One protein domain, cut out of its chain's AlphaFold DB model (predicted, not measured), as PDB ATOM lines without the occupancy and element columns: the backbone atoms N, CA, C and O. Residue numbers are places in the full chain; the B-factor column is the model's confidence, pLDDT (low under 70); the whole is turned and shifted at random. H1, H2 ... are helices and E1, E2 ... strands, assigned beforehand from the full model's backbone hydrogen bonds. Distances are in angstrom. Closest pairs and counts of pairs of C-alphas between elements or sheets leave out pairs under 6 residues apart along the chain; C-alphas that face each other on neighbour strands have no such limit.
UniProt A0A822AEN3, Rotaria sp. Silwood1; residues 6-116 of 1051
ATOM      1  N   TYR A   6     185.682  92.505 209.630       87.62
ATOM      2  CA  TYR A   6     184.777  93.611 209.353       87.62
ATOM      3  C   TYR A   6     184.606  94.471 210.606       87.62
ATOM      4  O   TYR A   6     184.826  94.027 211.732       87.62
ATOM      5  N   VAL A   7     184.238  95.732 210.408       85.06
ATOM      6  CA  VAL A   7     183.927  96.645 211.509       85.06
ATOM      7  C   VAL A   7     182.493  96.359 211.948       85.06
ATOM      8  O   VAL A   7     181.564  96.650 211.198       85.06
ATOM      9  N   SER A   8     182.312  95.755 213.122       76.31
ATOM     10  CA  SER A   8     180.988  95.410 213.660       76.31
ATOM     11  C   SER A   8     180.365  96.550 214.458       76.31
ATOM     12  O   SER A   8     179.143  96.667 214.513       76.31
ATOM     13  N   SER A   9     181.188  97.428 215.031       69.25
ATOM     14  CA  SER A   9     180.736  98.679 215.637       69.25
ATOM     15  C   SER A   9     181.827  99.751 215.579       69.25
ATOM     16  O   SER A   9     183.018  99.460 215.415       69.25
ATOM     17  N   VAL A  10     181.415 101.011 215.698       74.31
ATOM     18  CA  VAL A  10     182.316 102.165 215.749       74.31
ATOM     19  C   VAL A  10     181.943 103.080 216.903       74.31
ATOM     20  O   VAL A  10     180.765 103.330 217.150       74.31
ATOM     21  N   ILE A  11     182.957 103.625 217.568       69.69
ATOM     22  CA  ILE A  11     182.807 104.805 218.418       69.69
ATOM     23  C   ILE A  11     183.244 105.999 217.579       69.69
ATOM     24  O   ILE A  11     184.358 106.013 217.045       69.69
ATOM     25  N   VAL A  12     182.359 106.985 217.447       80.50
ATOM     26  CA  VAL A  12     182.589 108.192 216.650       80.50
ATOM     27  C   VAL A  12     182.687 109.385 217.596       80.50
ATOM     28  O   VAL A  12     181.856 109.545 218.487       80.50
ATOM     29  N   GLY A  13     183.733 110.189 217.449       87.31
ATOM     30  CA  GLY A  13     184.040 111.293 218.347       87.31
ATOM     31  C   GLY A  13     185.434 111.837 218.076       87.31
ATOM     32  O   GLY A  13     185.843 111.953 216.923       87.31
ATOM     33  N   GLY A  14     186.168 112.162 219.138       86.25
ATOM     34  CA  GLY A  14     187.556 112.599 219.035       86.25
ATOM     35  C   GLY A  14     188.461 111.795 219.947       86.25
ATOM     36  O   GLY A  14     188.088 111.494 221.078       86.25
ATOM     37  N   LEU A  15     189.664 111.477 219.467       84.62
ATOM     38  CA  LEU A  15     190.738 110.888 220.262       84.62
ATOM     39  C   LEU A  15     191.994 111.759 220.175       84.62
ATOM     40  O   LEU A  15     192.506 112.003 219.084       84.62
ATOM     41  N   GLY A  16     192.486 112.211 221.325       82.88
ATOM     42  CA  GLY A  16     193.763 112.902 221.461       82.88
ATOM     43  C   GLY A  16     194.732 112.021 222.237       82.88
ATOM     44  O   GLY A  16     194.519 111.777 223.421       82.88
ATOM     45  N   ASN A  17     195.782 111.543 221.575       80.50
ATOM     46  CA  ASN A  17     196.854 110.774 222.197       80.50
ATOM     47  C   ASN A  17     198.059 111.684 222.435       80.50
ATOM     48  O   ASN A  17     198.526 112.331 221.498       80.50
ATOM     49  N   LEU A  18     198.572 111.705 223.664       78.44
ATOM     50  CA  LEU A  18     199.881 112.271 223.993       78.44
ATOM     51  C   LEU A  18     200.821 111.118 224.340       78.44
ATOM     52  O   LEU A  18     200.519 110.310 225.216       78.44
ATOM     53  N   TYR A  19     201.956 111.065 223.661       81.25
ATOM     54  CA  TYR A  19     203.038 110.129 223.913       81.25
ATOM     55  C   TYR A  19     204.189 110.903 224.540       81.25
ATOM     56  O   TYR A  19     204.667 111.859 223.940       81.25
ATOM     57  N   THR A  20     204.635 110.493 225.724       84.75
ATOM     58  CA  THR A  20     205.861 111.019 226.332       84.75
ATOM     59  C   THR A  20     206.930 109.945 226.241       84.75
ATOM     60  O   THR A  20     206.803 108.886 226.853       84.75
ATOM     61  N   TYR A  21     207.967 110.208 225.461       88.12
ATOM     62  CA  TYR A  21     209.161 109.386 225.364       88.12
ATOM     63  C   TYR A  21     210.146 109.848 226.423       88.12
ATOM     64  O   TYR A  21     210.343 111.047 226.588       88.12
ATOM     65  N   ILE A  22     210.743 108.909 227.150       89.25
ATOM     66  CA  ILE A  22     211.703 109.198 228.215       89.25
ATOM     67  C   ILE A  22     212.974 108.412 227.933       89.25
ATOM     68  O   ILE A  22     212.915 107.265 227.482       89.25
ATOM     69  N   THR A  23     214.130 109.027 228.165       90.62
ATOM     70  CA  THR A  23     215.410 108.344 227.987       90.62
ATOM     71  C   THR A  23     215.551 107.205 229.003       90.62
ATOM     72  O   THR A  23     215.219 107.331 230.182       90.62
ATOM     73  N   GLY A  24     216.098 106.069 228.563       85.75
ATOM     74  CA  GLY A  24     216.306 104.919 229.451       85.75
ATOM     75  C   GLY A  24     217.319 105.173 230.578       85.75
ATOM     76  O   GLY A  24     217.388 104.387 231.517       85.75
ATOM     77  N   SER A  25     218.126 106.239 230.497       88.19
ATOM     78  CA  SER A  25     218.977 106.704 231.600       88.19
ATOM     79  C   SER A  25     218.148 107.348 232.709       88.19
ATOM     80  O   SER A  25     218.325 106.993 233.870       88.19
ATOM     81  N   TYR A  26     217.190 108.204 232.352       86.50
ATOM     82  CA  TYR A  26     216.331 108.897 233.309       86.50
ATOM     83  C   TYR A  26     215.403 107.935 234.061       86.50
ATOM     84  O   TYR A  26     215.261 108.036 235.276       86.50
ATOM     85  N   GLU A  27     214.840 106.931 233.376       87.25
ATOM     86  CA  GLU A  27     214.028 105.882 234.021       87.25
ATOM     87  C   GLU A  27     214.825 105.055 235.048       87.25
ATOM     88  O   GLU A  27     214.267 104.579 236.034       87.25
ATOM     89  N   LYS A  28     216.134 104.868 234.831       87.69
ATOM     90  CA  LYS A  28     216.999 104.109 235.751       87.69
ATOM     91  C   LYS A  28     217.448 104.928 236.955       87.69
ATOM     92  O   LYS A  28     217.684 104.355 238.015       87.69
ATOM     93  N   GLU A  29     217.624 106.230 236.769       90.31
ATOM     94  CA  GLU A  29     218.105 107.152 237.797       90.31
ATOM     95  C   GLU A  29     216.982 107.597 238.741       90.31
ATOM     96  O   GLU A  29     217.197 107.736 239.946       90.31
ATOM     97  N   TYR A  30     215.759 107.730 238.221       86.00
ATOM     98  CA  TYR A  30     214.601 108.194 238.973       86.00
ATOM     99  C   TYR A  30     213.615 107.076 239.283       86.00
ATOM    100  O   TYR A  30     213.352 106.185 238.481       86.00
ATOM    101  N   SER A  31     213.005 107.139 240.470       85.56
ATOM    102  CA  SER A  31     211.932 106.204 240.806       85.56
ATOM    103  C   SER A  31     210.768 106.346 239.821       85.56
ATOM    104  O   SER A  31     210.434 107.452 239.389       85.56
ATOM    105  N   ARG A  32     210.084 105.236 239.532       75.31
ATOM    106  CA  ARG A  32     208.900 105.209 238.660       75.31
ATOM    107  C   ARG A  32     207.856 106.277 239.019       75.31
ATOM    108  O   ARG A  32     207.262 106.859 238.122       75.31
ATOM    109  N   SER A  33     207.679 106.577 240.308       70.81
ATOM    110  CA  SER A  33     206.752 107.618 240.773       70.81
ATOM    111  C   SER A  33     207.141 109.016 240.286       70.81
ATOM    112  O   SER A  33     206.271 109.785 239.899       70.81
ATOM    113  N   VAL A  34     208.435 109.347 240.297       77.44
ATOM    114  CA  VAL A  34     208.941 110.651 239.834       77.44
ATOM    115  C   VAL A  34     208.778 110.772 238.318       77.44
ATOM    116  O   VAL A  34     208.365 111.814 237.815       77.44
ATOM    117  N   VAL A  35     209.029 109.678 237.597       80.88
ATOM    118  CA  VAL A  35     208.818 109.590 236.147       80.88
ATOM    119  C   VAL A  35     207.336 109.790 235.798       80.88
ATOM    120  O   VAL A  35     207.007 110.614 234.945       80.88
ATOM    121  N   GLU A  36     206.425 109.094 236.482       79.69
ATOM    122  CA  GLU A  36     204.972 109.211 236.280       79.69
ATOM    123  C   GLU A  36     204.431 110.602 236.663       79.69
ATOM    124  O   GLU A  36     203.555 111.139 235.976       79.69
ATOM    125  N   GLU A  37     204.969 111.219 237.718       79.50
ATOM    126  CA  GLU A  37     204.638 112.592 238.107       79.50
ATOM    127  C   GLU A  37     205.080 113.597 237.036       79.50
ATOM    128  O   GLU A  37     204.269 114.422 236.607       79.50
ATOM    129  N   GLY A  38     206.311 113.476 236.528       80.38
ATOM    130  CA  GLY A  38     206.812 114.289 235.419       80.38
ATOM    131  C   GLY A  38     205.941 114.165 234.164       80.38
ATOM    132  O   GLY A  38     205.529 115.178 233.596       80.38
ATOM    133  N   ILE A  39     205.550 112.939 233.786       82.75
ATOM    134  CA  ILE A  39     204.619 112.694 232.667       82.75
ATOM    135  C   ILE A  39     203.271 113.375 232.924       82.75
ATOM    136  O   ILE A  39     202.733 114.040 232.038       82.75
ATOM    137  N   THR A  40     202.720 113.232 234.130       78.44
ATOM    138  CA  THR A  40     201.408 113.785 234.498       78.44
ATOM    139  C   THR A  40     201.408 115.310 234.460       78.44
ATOM    140  O   THR A  40     200.463 115.922 233.954       78.44
ATOM    141  N   ILE A  41     202.459 115.937 234.990       75.75
ATOM    142  CA  ILE A  41     202.641 117.386 234.933       75.75
ATOM    143  C   ILE A  41     202.800 117.814 233.473       75.75
ATOM    144  O   ILE A  41     202.105 118.735 233.046       75.75
ATOM    145  N   GLY A  42     203.616 117.104 232.692       76.88
ATOM    146  CA  GLY A  42     203.813 117.366 231.269       76.88
ATOM    147  C   GLY A  42     202.505 117.318 230.484       76.88
ATOM    148  O   GLY A  42     202.229 118.214 229.693       76.88
ATOM    149  N   PHE A  43     201.648 116.335 230.757       77.50
ATOM    150  CA  PHE A  43     200.336 116.211 230.124       77.50
ATOM    151  C   PHE A  43     199.423 117.404 230.449       77.50
ATOM    152  O   PHE A  43     198.782 117.967 229.561       77.50
ATOM    153  N   ARG A  44     199.386 117.843 231.716       72.19
ATOM    154  CA  ARG A  44     198.615 119.037 232.114       72.19
ATOM    155  C   ARG A  44     199.152 120.299 231.454       72.19
ATOM    156  O   ARG A  44     198.362 121.118 230.996       72.19
ATOM    157  N   VAL A  45     200.474 120.451 231.412       72.56
ATOM    158  CA  VAL A  45     201.153 121.577 230.766       72.56
ATOM    159  C   VAL A  45     200.818 121.612 229.275       72.56
ATOM    160  O   VAL A  45     200.373 122.644 228.783       72.56
ATOM    161  N   ALA A  46     200.903 120.478 228.582       71.69
ATOM    162  CA  ALA A  46     200.584 120.360 227.164       71.69
ATOM    163  C   ALA A  46     199.113 120.684 226.839       71.69
ATOM    164  O   ALA A  46     198.830 121.364 225.849       71.69
ATOM    165  N   MET A  47     198.169 120.257 227.686       69.81
ATOM    166  CA  MET A  47     196.758 120.634 227.535       69.81
ATOM    167  C   MET A  47     196.514 122.124 227.813       69.81
ATOM    168  O   MET A  47     195.736 122.762 227.106       69.81
ATOM    169  N   ASN A  48     197.172 122.690 228.829       68.00
ATOM    170  CA  ASN A  48     196.904 124.053 229.295       68.00
ATOM    171  C   ASN A  48     197.612 125.136 228.481       68.00
ATOM    172  O   ASN A  48     197.045 126.210 228.298       68.00
ATOM    173  N   ASN A  49     198.830 124.891 228.006       64.62
ATOM    174  CA  ASN A  49     199.626 125.917 227.329       64.62
ATOM    175  C   ASN A  49     199.369 125.972 225.824       64.62
ATOM    176  O   ASN A  49     199.755 126.943 225.185       64.62
ATOM    177  N   GLY A  50     198.642 124.993 225.276       58.62
ATOM    178  CA  GLY A  50     198.430 124.884 223.844       58.62
ATOM    179  C   GLY A  50     199.725 124.522 223.150       58.62
ATOM    180  O   GLY A  50     200.547 125.376 222.851       58.62
ATOM    181  N   LEU A  51     199.885 123.236 222.874       55.69
ATOM    182  CA  LEU A  51     200.955 122.733 222.024       55.69
ATOM    183  C   LEU A  51     201.008 123.571 220.739       55.69
ATOM    184  O   LEU A  51     200.028 123.606 220.003       55.69
ATOM    185  N   VAL A  52     202.118 124.256 220.467       48.53
ATOM    186  CA  VAL A  52     202.432 124.801 219.137       48.53
ATOM    187  C   VAL A  52     203.628 124.011 218.621       48.53
ATOM    188  O   VAL A  52     204.746 124.500 218.522       48.53
ATOM    189  N   GLY A  53     203.403 122.722 218.364       52.50
ATOM    190  CA  GLY A  53     204.368 121.891 217.656       52.50
ATOM    191  C   GLY A  53     204.299 122.198 216.164       52.50
ATOM    192  O   GLY A  53     203.251 122.003 215.542       52.50
ATOM    193  N   THR A  54     205.397 122.680 215.586       45.88
ATOM    194  CA  THR A  54     205.551 122.926 214.150       45.88
ATOM    195  C   THR A  54     205.653 121.599 213.396       45.88
ATOM    196  O   THR A  54     206.726 121.115 213.065       45.88
ATOM    197  N   GLY A  55     204.509 120.976 213.124       45.62
ATOM    198  CA  GLY A  55     204.319 120.052 212.002       45.62
ATOM    199  C   GLY A  55     205.036 118.694 212.010       45.62
ATOM    200  O   GLY A  55     204.617 117.858 211.226       45.62
ATOM    201  N   ASN A  56     206.038 118.424 212.857       44.56
ATOM    202  CA  ASN A  56     206.702 117.113 212.969       44.56
ATOM    203  C   ASN A  56     207.331 116.889 214.364       44.56
ATOM    204  O   ASN A  56     208.541 116.768 214.512       44.56
ATOM    205  N   GLY A  57     206.487 116.787 215.392       50.56
ATOM    206  CA  GLY A  57     206.685 115.759 216.420       50.56
ATOM    207  C   GLY A  57     207.724 115.935 217.531       50.56
ATOM    208  O   GLY A  57     207.928 114.953 218.214       50.56
ATOM    209  N   ALA A  58     208.318 117.097 217.803       49.09
ATOM    210  CA  ALA A  58     209.086 117.273 219.046       49.09
ATOM    211  C   ALA A  58     208.710 118.589 219.730       49.09
ATOM    212  O   ALA A  58     208.785 119.660 219.125       49.09
ATOM    213  N   TYR A  59     208.252 118.508 220.979       58.44
ATOM    214  CA  TYR A  59     207.942 119.677 221.796       58.44
ATOM    215  C   TYR A  59     209.184 120.105 222.585       58.44
ATOM    216  O   TYR A  59     209.703 119.324 223.380       58.44
ATOM    217  N   ASN A  60     209.641 121.345 222.387       56.06
ATOM    218  CA  ASN A  60     210.622 121.972 223.270       56.06
ATOM    219  C   ASN A  60     209.874 122.652 224.417       56.06
ATOM    220  O   ASN A  60     209.112 123.594 224.193       56.06
ATOM    221  N   TRP A  61     210.103 122.160 225.631       63.91
ATOM    222  CA  TRP A  61     209.558 122.698 226.874       63.91
ATOM    223  C   TRP A  61     209.933 124.185 227.029       63.91
ATOM    224  O   TRP A  61     211.087 124.518 227.293       63.91
ATOM    225  N   GLY A  62     208.985 125.095 226.787       55.97
ATOM    226  CA  GLY A  62     209.234 126.542 226.769       55.97
ATOM    227  C   GLY A  62     209.443 127.165 228.160       55.97
ATOM    228  O   GLY A  62     209.138 126.567 229.194       55.97
ATOM    229  N   GLU A  63     209.901 128.424 228.195       47.91
ATOM    230  CA  GLU A  63     210.253 129.185 229.418       47.91
ATOM    231  C   GLU A  63     209.086 129.425 230.408       47.91
ATOM    232  O   GLU A  63     209.300 129.879 231.530       47.91
ATOM    233  N   GLY A  64     207.845 129.078 230.047       50.19
ATOM    234  CA  GLY A  64     206.658 129.199 230.908       50.19
ATOM    235  C   GLY A  64     206.383 128.001 231.828       50.19
ATOM    236  O   GLY A  64     205.385 127.994 232.547       50.19
ATOM    237  N   GLU A  65     207.224 126.966 231.805       61.66
ATOM    238  CA  GLU A  65     206.915 125.656 232.392       61.66
ATOM    239  C   GLU A  65     207.711 125.387 233.671       61.66
ATOM    240  O   GLU A  65     208.496 124.442 233.761       61.66
ATOM    241  N   SER A  66     207.530 126.231 234.687       56.31
ATOM    242  CA  SER A  66     208.256 126.127 235.963       56.31
ATOM    243  C   SER A  66     207.877 124.902 236.812       56.31
ATOM    244  O   SER A  66     208.445 124.705 237.881       56.31
ATOM    245  N   SER A  67     206.877 124.118 236.397       66.75
ATOM    246  CA  SER A  67     206.388 122.939 237.123       66.75
ATOM    247  C   SER A  67     207.081 121.631 236.736       66.75
ATOM    248  O   SER A  67     206.939 120.651 237.457       66.75
ATOM    249  N   LEU A  68     207.797 121.594 235.607       74.69
ATOM    250  CA  LEU A  68     208.607 120.443 235.206       74.69
ATOM    251  C   LEU A  68     210.055 120.679 235.622       74.69
ATOM    252  O   LEU A  68     210.584 121.769 235.398       74.69
ATOM    253  N   THR A  69     210.696 119.666 236.206       83.50
ATOM    254  CA  THR A  69     212.129 119.745 236.494       83.50
ATOM    255  C   THR A  69     212.897 119.856 235.182       83.50
ATOM    256  O   THR A  69     212.549 119.218 234.188       83.50
ATOM    257  N   GLU A  70     213.949 120.669 235.173       84.12
ATOM    258  CA  GLU A  70     214.791 120.854 233.986       84.12
ATOM    259  C   GLU A  70     215.361 119.520 233.482       84.12
ATOM    260  O   GLU A  70     215.483 119.268 232.289       84.12
ATOM    261  N   GLU A  71     215.602 118.607 234.414       86.56
ATOM    262  CA  GLU A  71     216.092 117.269 234.141       86.56
ATOM    263  C   GLU A  71     215.066 116.372 233.445       86.56
ATOM    264  O   GLU A  71     215.423 115.657 232.509       86.56
ATOM    265  N   PHE A  72     213.785 116.440 233.831       88.38
ATOM    266  CA  PHE A  72     212.717 115.750 233.104       88.38
ATOM    267  C   PHE A  72     212.581 116.320 231.692       88.38
ATOM    268  O   PHE A  72     212.450 115.563 230.735       88.38
ATOM    269  N   LYS A  73     212.659 117.650 231.544       85.31
ATOM    270  CA  LYS A  73     212.563 118.315 230.237       85.31
ATOM    271  C   LYS A  73     213.668 117.877 229.280       85.31
ATOM    272  O   LYS A  73     213.391 117.585 228.125       85.31
ATOM    273  N   GLN A  74     214.906 117.791 229.765       88.31
ATOM    274  CA  GLN A  74     216.062 117.368 228.966       88.31
ATOM    275  C   GLN A  74     216.033 115.880 228.596       88.31
ATOM    276  O   GLN A  74     216.665 115.473 227.624       88.31
ATOM    277  N   ASN A  75     215.304 115.068 229.362       90.69
ATOM    278  CA  ASN A  75     215.240 113.620 229.192       90.69
ATOM    279  C   ASN A  75     213.880 113.113 228.702       90.69
ATOM    280  O   ASN A  75     213.651 111.901 228.706       90.69
ATOM    281  N   SER A  76     212.981 114.007 228.283       87.62
ATOM    282  CA  SER A  76     211.675 113.625 227.762       87.62
ATOM    283  C   SER A  76     211.265 114.416 226.525       87.62
ATOM    284  O   SER A  76     211.478 115.622 226.428       87.62
ATOM    285  N   GLU A  77     210.625 113.721 225.591       85.50
ATOM    286  CA  GLU A  77     210.050 114.280 224.371       85.50
ATOM    287  C   GLU A  77     208.558 113.955 224.337       85.50
ATOM    288  O   GLU A  77     208.158 112.816 224.575       85.50
ATOM    289  N   MET A  78     207.718 114.943 224.030       78.44
ATOM    290  CA  MET A  78     206.276 114.738 223.916       78.44
ATOM    291  C   MET A  78     205.803 114.843 222.468       78.44
ATOM    292  O   MET A  78     206.107 115.810 221.770       78.44
ATOM    293  N   GLN A  79     204.992 113.873 222.049       81.75
ATOM    294  CA  GLN A  79     204.336 113.828 220.747       81.75
ATOM    295  C   GLN A  79     202.828 113.765 220.912       81.75
ATOM    296  O   GLN A  79     202.316 113.078 221.793       81.75
ATOM    297  N   THR A  80     202.094 114.450 220.041       75.00
ATOM    298  CA  THR A  80     200.632 114.474 220.081       75.00
ATOM    299  C   THR A  80     200.047 113.972 218.774       75.00
ATOM    300  O   THR A  80     200.578 114.208 217.689       75.00
ATOM    301  N   LYS A  81     198.934 113.249 218.871       83.44
ATOM    302  CA  LYS A  81     198.184 112.765 217.719       83.44
ATOM    303  C   LYS A  81     196.697 112.928 217.968       83.44
ATOM    304  O   LYS A  81     196.154 112.360 218.910       83.44
ATOM    305  N   PHE A  82     196.048 113.664 217.079       84.00
ATOM    306  CA  PHE A  82     194.626 113.962 217.142       84.00
ATOM    307  C   PHE A  82     193.847 113.208 216.060       84.00
ATOM    308  O   PHE A  82     194.329 113.014 214.943       84.00
ATOM    309  N   ILE A  83     192.640 112.775 216.409       85.12
ATOM    310  CA  ILE A  83     191.636 112.175 215.529       85.12
ATOM    311  C   ILE A  83     190.313 112.899 215.837       85.12
ATOM    312  O   ILE A  83     189.907 112.844 216.997       85.12
ATOM    313  N   PRO A  84     189.650 113.584 214.884       86.31
ATOM    314  CA  PRO A  84     190.136 113.901 213.538       86.31
ATOM    315  C   PRO A  84     191.472 114.658 213.579       86.31
ATOM    316  O   PRO A  84     191.798 115.328 214.561       86.31
ATOM    317  N   ALA A  85     192.271 114.501 212.523       84.56
ATOM    318  CA  ALA A  85     193.557 115.179 212.427       84.56
ATOM    319  C   ALA A  85     193.343 116.694 212.342       84.56
ATOM    320  O   ALA A  85     192.583 117.169 211.497       84.56
ATOM    321  N   VAL A  86     194.046 117.435 213.196       78.25
ATOM    322  CA  VAL A  86     194.024 118.897 213.174       78.25
ATOM    323  C   VAL A  86     195.044 119.410 212.178       78.25
ATOM    324  O   VAL A  86     196.237 119.135 212.306       78.25
ATOM    325  N   VAL A  87     194.587 120.190 211.197       72.44
ATOM    326  CA  VAL A  87     195.484 120.931 210.306       72.44
ATOM    327  C   VAL A  87     195.972 122.166 211.056       72.44
ATOM    328  O   VAL A  87     195.246 123.144 211.232       72.44
ATOM    329  N   ILE A  88     197.211 122.108 211.530       63.75
ATOM    330  CA  ILE A  88     197.839 123.212 212.251       63.75
ATOM    331  C   ILE A  88     198.389 124.190 211.216       63.75
ATOM    332  O   ILE A  88     199.369 123.902 210.532       63.75
ATOM    333  N   SER A  89     197.758 125.358 211.093       60.31
ATOM    334  CA  SER A  89     198.362 126.477 210.369       60.31
ATOM    335  C   SER A  89     199.382 127.166 211.284       60.31
ATOM    336  O   SER A  89     199.005 127.532 212.399       60.31
ATOM    337  N   PRO A  90     200.628 127.416 210.834       57.03
ATOM    338  CA  PRO A  90     201.646 128.145 211.604       57.03
ATOM    339  C   PRO A  90     201.210 129.540 212.080       57.03
ATOM    340  O   PRO A  90     201.852 130.125 212.941       57.03
ATOM    341  N   GLN A  91     200.136 130.087 211.506       59.50
ATOM    342  CA  GLN A  91     199.612 131.421 211.805       59.50
ATOM    343  C   GLN A  91     198.511 131.420 212.879       59.50
ATOM    344  O   GLN A  91     198.002 132.480 213.235       59.50
ATOM    345  N   ASN A  92     198.086 130.248 213.361       58.56
ATOM    346  CA  ASN A  92     196.982 130.137 214.305       58.56
ATOM    347  C   ASN A  92     197.536 129.962 215.729       58.56
ATOM    348  O   ASN A  92     197.867 128.852 216.131       58.56
ATOM    349  N   GLU A  93     197.602 131.051 216.500       60.53
ATOM    350  CA  GLU A  93     198.031 131.076 217.918       60.53
ATOM    351  C   GLU A  93     197.081 130.310 218.870       60.53
ATOM    352  O   GLU A  93     197.241 130.329 220.090       60.53
ATOM    353  N   ARG A  94     196.045 129.651 218.336       68.88
ATOM    354  CA  ARG A  94     195.092 128.873 219.129       68.88
ATOM    355  C   ARG A  94     195.711 127.557 219.589       68.88
ATOM    356  O   ARG A  94     196.417 126.880 218.847       68.88
ATOM    357  N   ARG A  95     195.358 127.155 220.808       75.19
ATOM    358  CA  ARG A  95     195.800 125.899 221.418       75.19
ATOM    359  C   ARG A  95     195.329 124.714 220.572       75.19
ATOM    360  O   ARG A  95     194.130 124.551 220.362       75.19
ATOM    361  N   GLN A  96     196.252 123.857 220.132       73.94
ATOM    362  CA  GLN A  96     195.930 122.690 219.294       73.94
ATOM    363  C   GLN A  96     194.854 121.778 219.898       73.94
ATOM    364  O   GLN A  96     194.024 121.247 219.165       73.94
ATOM    365  N   TRP A  97     194.838 121.629 221.226       79.12
ATOM    366  CA  TRP A  97     193.825 120.849 221.939       79.12
ATOM    367  C   TRP A  97     192.412 121.423 221.778       79.12
ATOM    368  O   TRP A  97     191.461 120.674 221.557       79.12
ATOM    369  N   ASP A  98     192.270 122.748 221.837       81.12
ATOM    370  CA  ASP A  98     190.977 123.415 221.667       81.12
ATOM    371  C   ASP A  98     190.504 123.294 220.215       81.12
ATOM    372  O   ASP A  98     189.364 122.900 219.968       81.12
ATOM    373  N   VAL A  99     191.419 123.489 219.254       83.00
ATOM    374  CA  VAL A  99     191.133 123.287 217.824       83.00
ATOM    375  C   VAL A  99     190.710 121.840 217.550       83.00
ATOM    376  O   VAL A  99     189.722 121.611 216.855       83.00
ATOM    377  N   TRP A 100     191.393 120.851 218.135       86.88
ATOM    378  CA  TRP A 100     191.004 119.443 218.033       86.88
ATOM    379  C   TRP A 100     189.630 119.172 218.642       86.88
ATOM    380  O   TRP A 100     188.830 118.453 218.045       86.88
ATOM    381  N   LYS A 101     189.332 119.728 219.819       81.19
ATOM    382  CA  LYS A 101     188.042 119.540 220.496       81.19
ATOM    383  C   LYS A 101     186.897 120.131 219.672       81.19
ATOM    384  O   LYS A 101     185.839 119.518 219.556       81.19
ATOM    385  N   GLU A 102     187.109 121.291 219.063       83.19
ATOM    386  CA  GLU A 102     186.154 121.924 218.147       83.19
ATOM    387  C   GLU A 102     185.974 121.120 216.856       83.19
ATOM    388  O   GLU A 102     184.845 120.896 216.408       83.19
ATOM    389  N   GLN A 103     187.078 120.653 216.269       84.81
ATOM    390  CA  GLN A 103     187.039 119.834 215.064       84.81
ATOM    391  C   GLN A 103     186.374 118.486 215.336       84.81
ATOM    392  O   GLN A 103     185.544 118.054 214.558       84.81
ATOM    393  N   THR A 104     186.623 117.869 216.488       85.44
ATOM    394  CA  THR A 104     185.935 116.657 216.953       85.44
ATOM    395  C   THR A 104     184.420 116.831 217.005       85.44
ATOM    396  O   THR A 104     183.678 115.913 216.669       85.44
ATOM    397  N   LEU A 105     183.941 117.990 217.460       77.81
ATOM    398  CA  LEU A 105     182.507 118.249 217.582       77.81
ATOM    399  C   LEU A 105     181.837 118.524 216.232       77.81
ATOM    400  O   LEU A 105     180.648 118.255 216.087       77.81
ATOM    401  N   SER A 106     182.578 119.074 215.269       83.69
ATOM    402  CA  SER A 106     182.055 119.412 213.937       83.69
ATOM    403  C   SER A 106     182.262 118.301 212.906       83.69
ATOM    404  O   SER A 106     181.419 118.100 212.038       83.69
ATOM    405  N   GLU A 107     183.343 117.543 213.040       89.62
ATOM    406  CA  GLU A 107     183.783 116.468 212.155       89.62
ATOM    407  C   GLU A 107     184.231 115.260 212.997       89.62
ATOM    408  O   GLU A 107     185.413 114.901 213.009       89.62
ATOM    409  N   PRO A 108     183.317 114.625 213.755       88.00
ATOM    410  CA  PRO A 108     183.683 113.502 214.601       88.00
ATOM    411  C   PRO A 108     184.229 112.369 213.727       88.00
ATOM    412  O   PRO A 108     183.639 111.981 212.718       88.00
ATOM    413  N   ALA A 109     185.374 111.826 214.122       89.88
ATOM    414  CA  ALA A 109     186.032 110.741 213.420       89.88
ATOM    415  C   ALA A 109     185.790 109.415 214.144       89.88
ATOM    416  O   ALA A 109     185.442 109.368 215.322       89.88
ATOM    417  N   VAL A 110     185.978 108.303 213.436       85.44
ATOM    418  CA  VAL A 110     185.949 106.980 214.068       85.44
ATOM    419  C   VAL A 110     187.182 106.849 214.961       85.44
ATOM    420  O   VAL A 110     188.295 106.695 214.460       85.44
ATOM    421  N   VAL A 111     186.975 106.927 216.274       85.62
ATOM    422  CA  VAL A 111     188.040 106.904 217.290       85.62
ATOM    423  C   VAL A 111     188.329 105.510 217.804       85.62
ATOM    424  O   VAL A 111     189.439 105.229 218.243       85.62
ATOM    425  N   ASN A 112     187.336 104.630 217.724       79.12
ATOM    426  CA  ASN A 112     187.496 103.229 218.052       79.12
ATOM    427  C   ASN A 112     186.640 102.379 217.112       79.12
ATOM    428  O   ASN A 112     185.580 102.811 216.653       79.12
ATOM    429  N   ARG A 113     187.119 101.175 216.807       80.00
ATOM    430  CA  ARG A 113     186.444 100.198 215.956       80.00
ATOM    431  C   ARG A 113     186.439  98.876 216.690       80.00
ATOM    432  O   ARG A 113     187.504  98.364 217.022       80.00
ATOM    433  N   THR A 114     185.265  98.295 216.868       75.19
ATOM    434  CA  THR A 114     185.187  96.877 217.192       75.19
ATOM    435  C   THR A 114     185.298  96.115 215.883       75.19
ATOM    436  O   THR A 114     184.524  96.327 214.945       75.19
ATOM    437  N   LEU A 115     186.324  95.276 215.797       82.56
ATOM    438  CA  LEU A 115     186.559  94.410 214.655       82.56
ATOM    439  C   LEU A 115     186.028  93.023 214.992       82.56
ATOM    440  O   LEU A 115     186.338  92.474 216.045       82.56
ATOM    441  N   SER A 116     185.245  92.455 214.087       78.38
ATOM    442  CA  SER A 116     184.789  91.071 214.169       78.38
ATOM    443  C   SER A 116     185.367  90.286 212.993       78.38
ATOM    444  O   SER A 116     185.442  90.822 211.884       78.38
TER     445      SER A 116
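Overview. This is residues 6 to 116 of the 1051 residues of a protein of Rotaria sp. Silwood1 (UniProt A0A822AEN3). Two antiparallel two-stranded ribbons, E2 with E3 and E1 with E4, make an L, its corner where E1 turns into E2. H2 crosses E2 and E3 slantwise, H4 packs near the corner, and the short H1 and H3 are by the ribbon's far end. The 111 printed residues hold four named helices and four named strands, in the order E1 E2 H1 H2 H3 E3 H4 E4, a mixed class of helices and strands. The whole is flat and only just loose, close to compact, with a radius of gyration of the C-alphas of 16.2 A and spans of 46 by 39 by 20 A.

Along the chain. E2 is residues 15 to 22, 22.5 A long, from C-alpha 15 at (190.738, 110.888, 220.262), and E3 is residues 76 to 83, 23.5 A. H2, residues 32 to 49, is 25.4 A long. H4 is residues 96 to 106, 15.2 A; H1 is residues 24 to 29, 8.8 A; H3 is residues 70 to 74, 6.2 A. E1, residues 6 to 13, is 19.9 A long and begins with C-alpha 6 at (184.777, 93.611, 209.353). E4, residues 109 to 116, is 19.7 A long and ends with C-alpha 116 at (184.789, 91.071, 214.169).

Arrangement. E2 and E3 are antiparallel at 165 degrees, with N 19 and O 79 within hydrogen-bond range at 2.8 A. The closest C-alphas of E2 and H2 are those of Thr 20 and Ile 39, 6.7 A apart. H2 and H3 are close but not clearly touching, with the closest C-alphas, Gly 38 and Phe 72, 6.5 A apart. H1 and H2 are likewise close but not clearly touching, with Glu 27 and Val 35 the closest C-alphas at 6.7 A. H2 and H4 are close but not clearly touching, with Met 47 and Trp 97 the closest C-alphas at 6.3 A; their steep tilt of 67 degrees is only just short of about perpendicular. The closest C-alphas of E3 and H4 are Phe 82 and Trp 100, 6.6 A apart. E1 runs on into E2 across a break of 1 residue, at 88 degrees. E1 and E4 are antiparallel at 155 degrees, with N 8 and O 114 within range at 2.9 A; E1 bends by 60 degrees at residue 9 and E4 by 57 degrees at residue 112. In H2, H3 and H4 every O i to N i+4 pair is within hydrogen-bond range; in H1, 1 of 2.

Size, cuts and confidence. The two C-alphas farthest apart, Glu 63 and Ser 116, are 48.3 A apart. The printed part has no cut. The links H2 to H3, 20 residues, and E3 to H4, 12 residues, are long. Mean pLDDT of the printed part is 75.7; residues 9, 11, 47 to 67 and 88 to 94 are under 70.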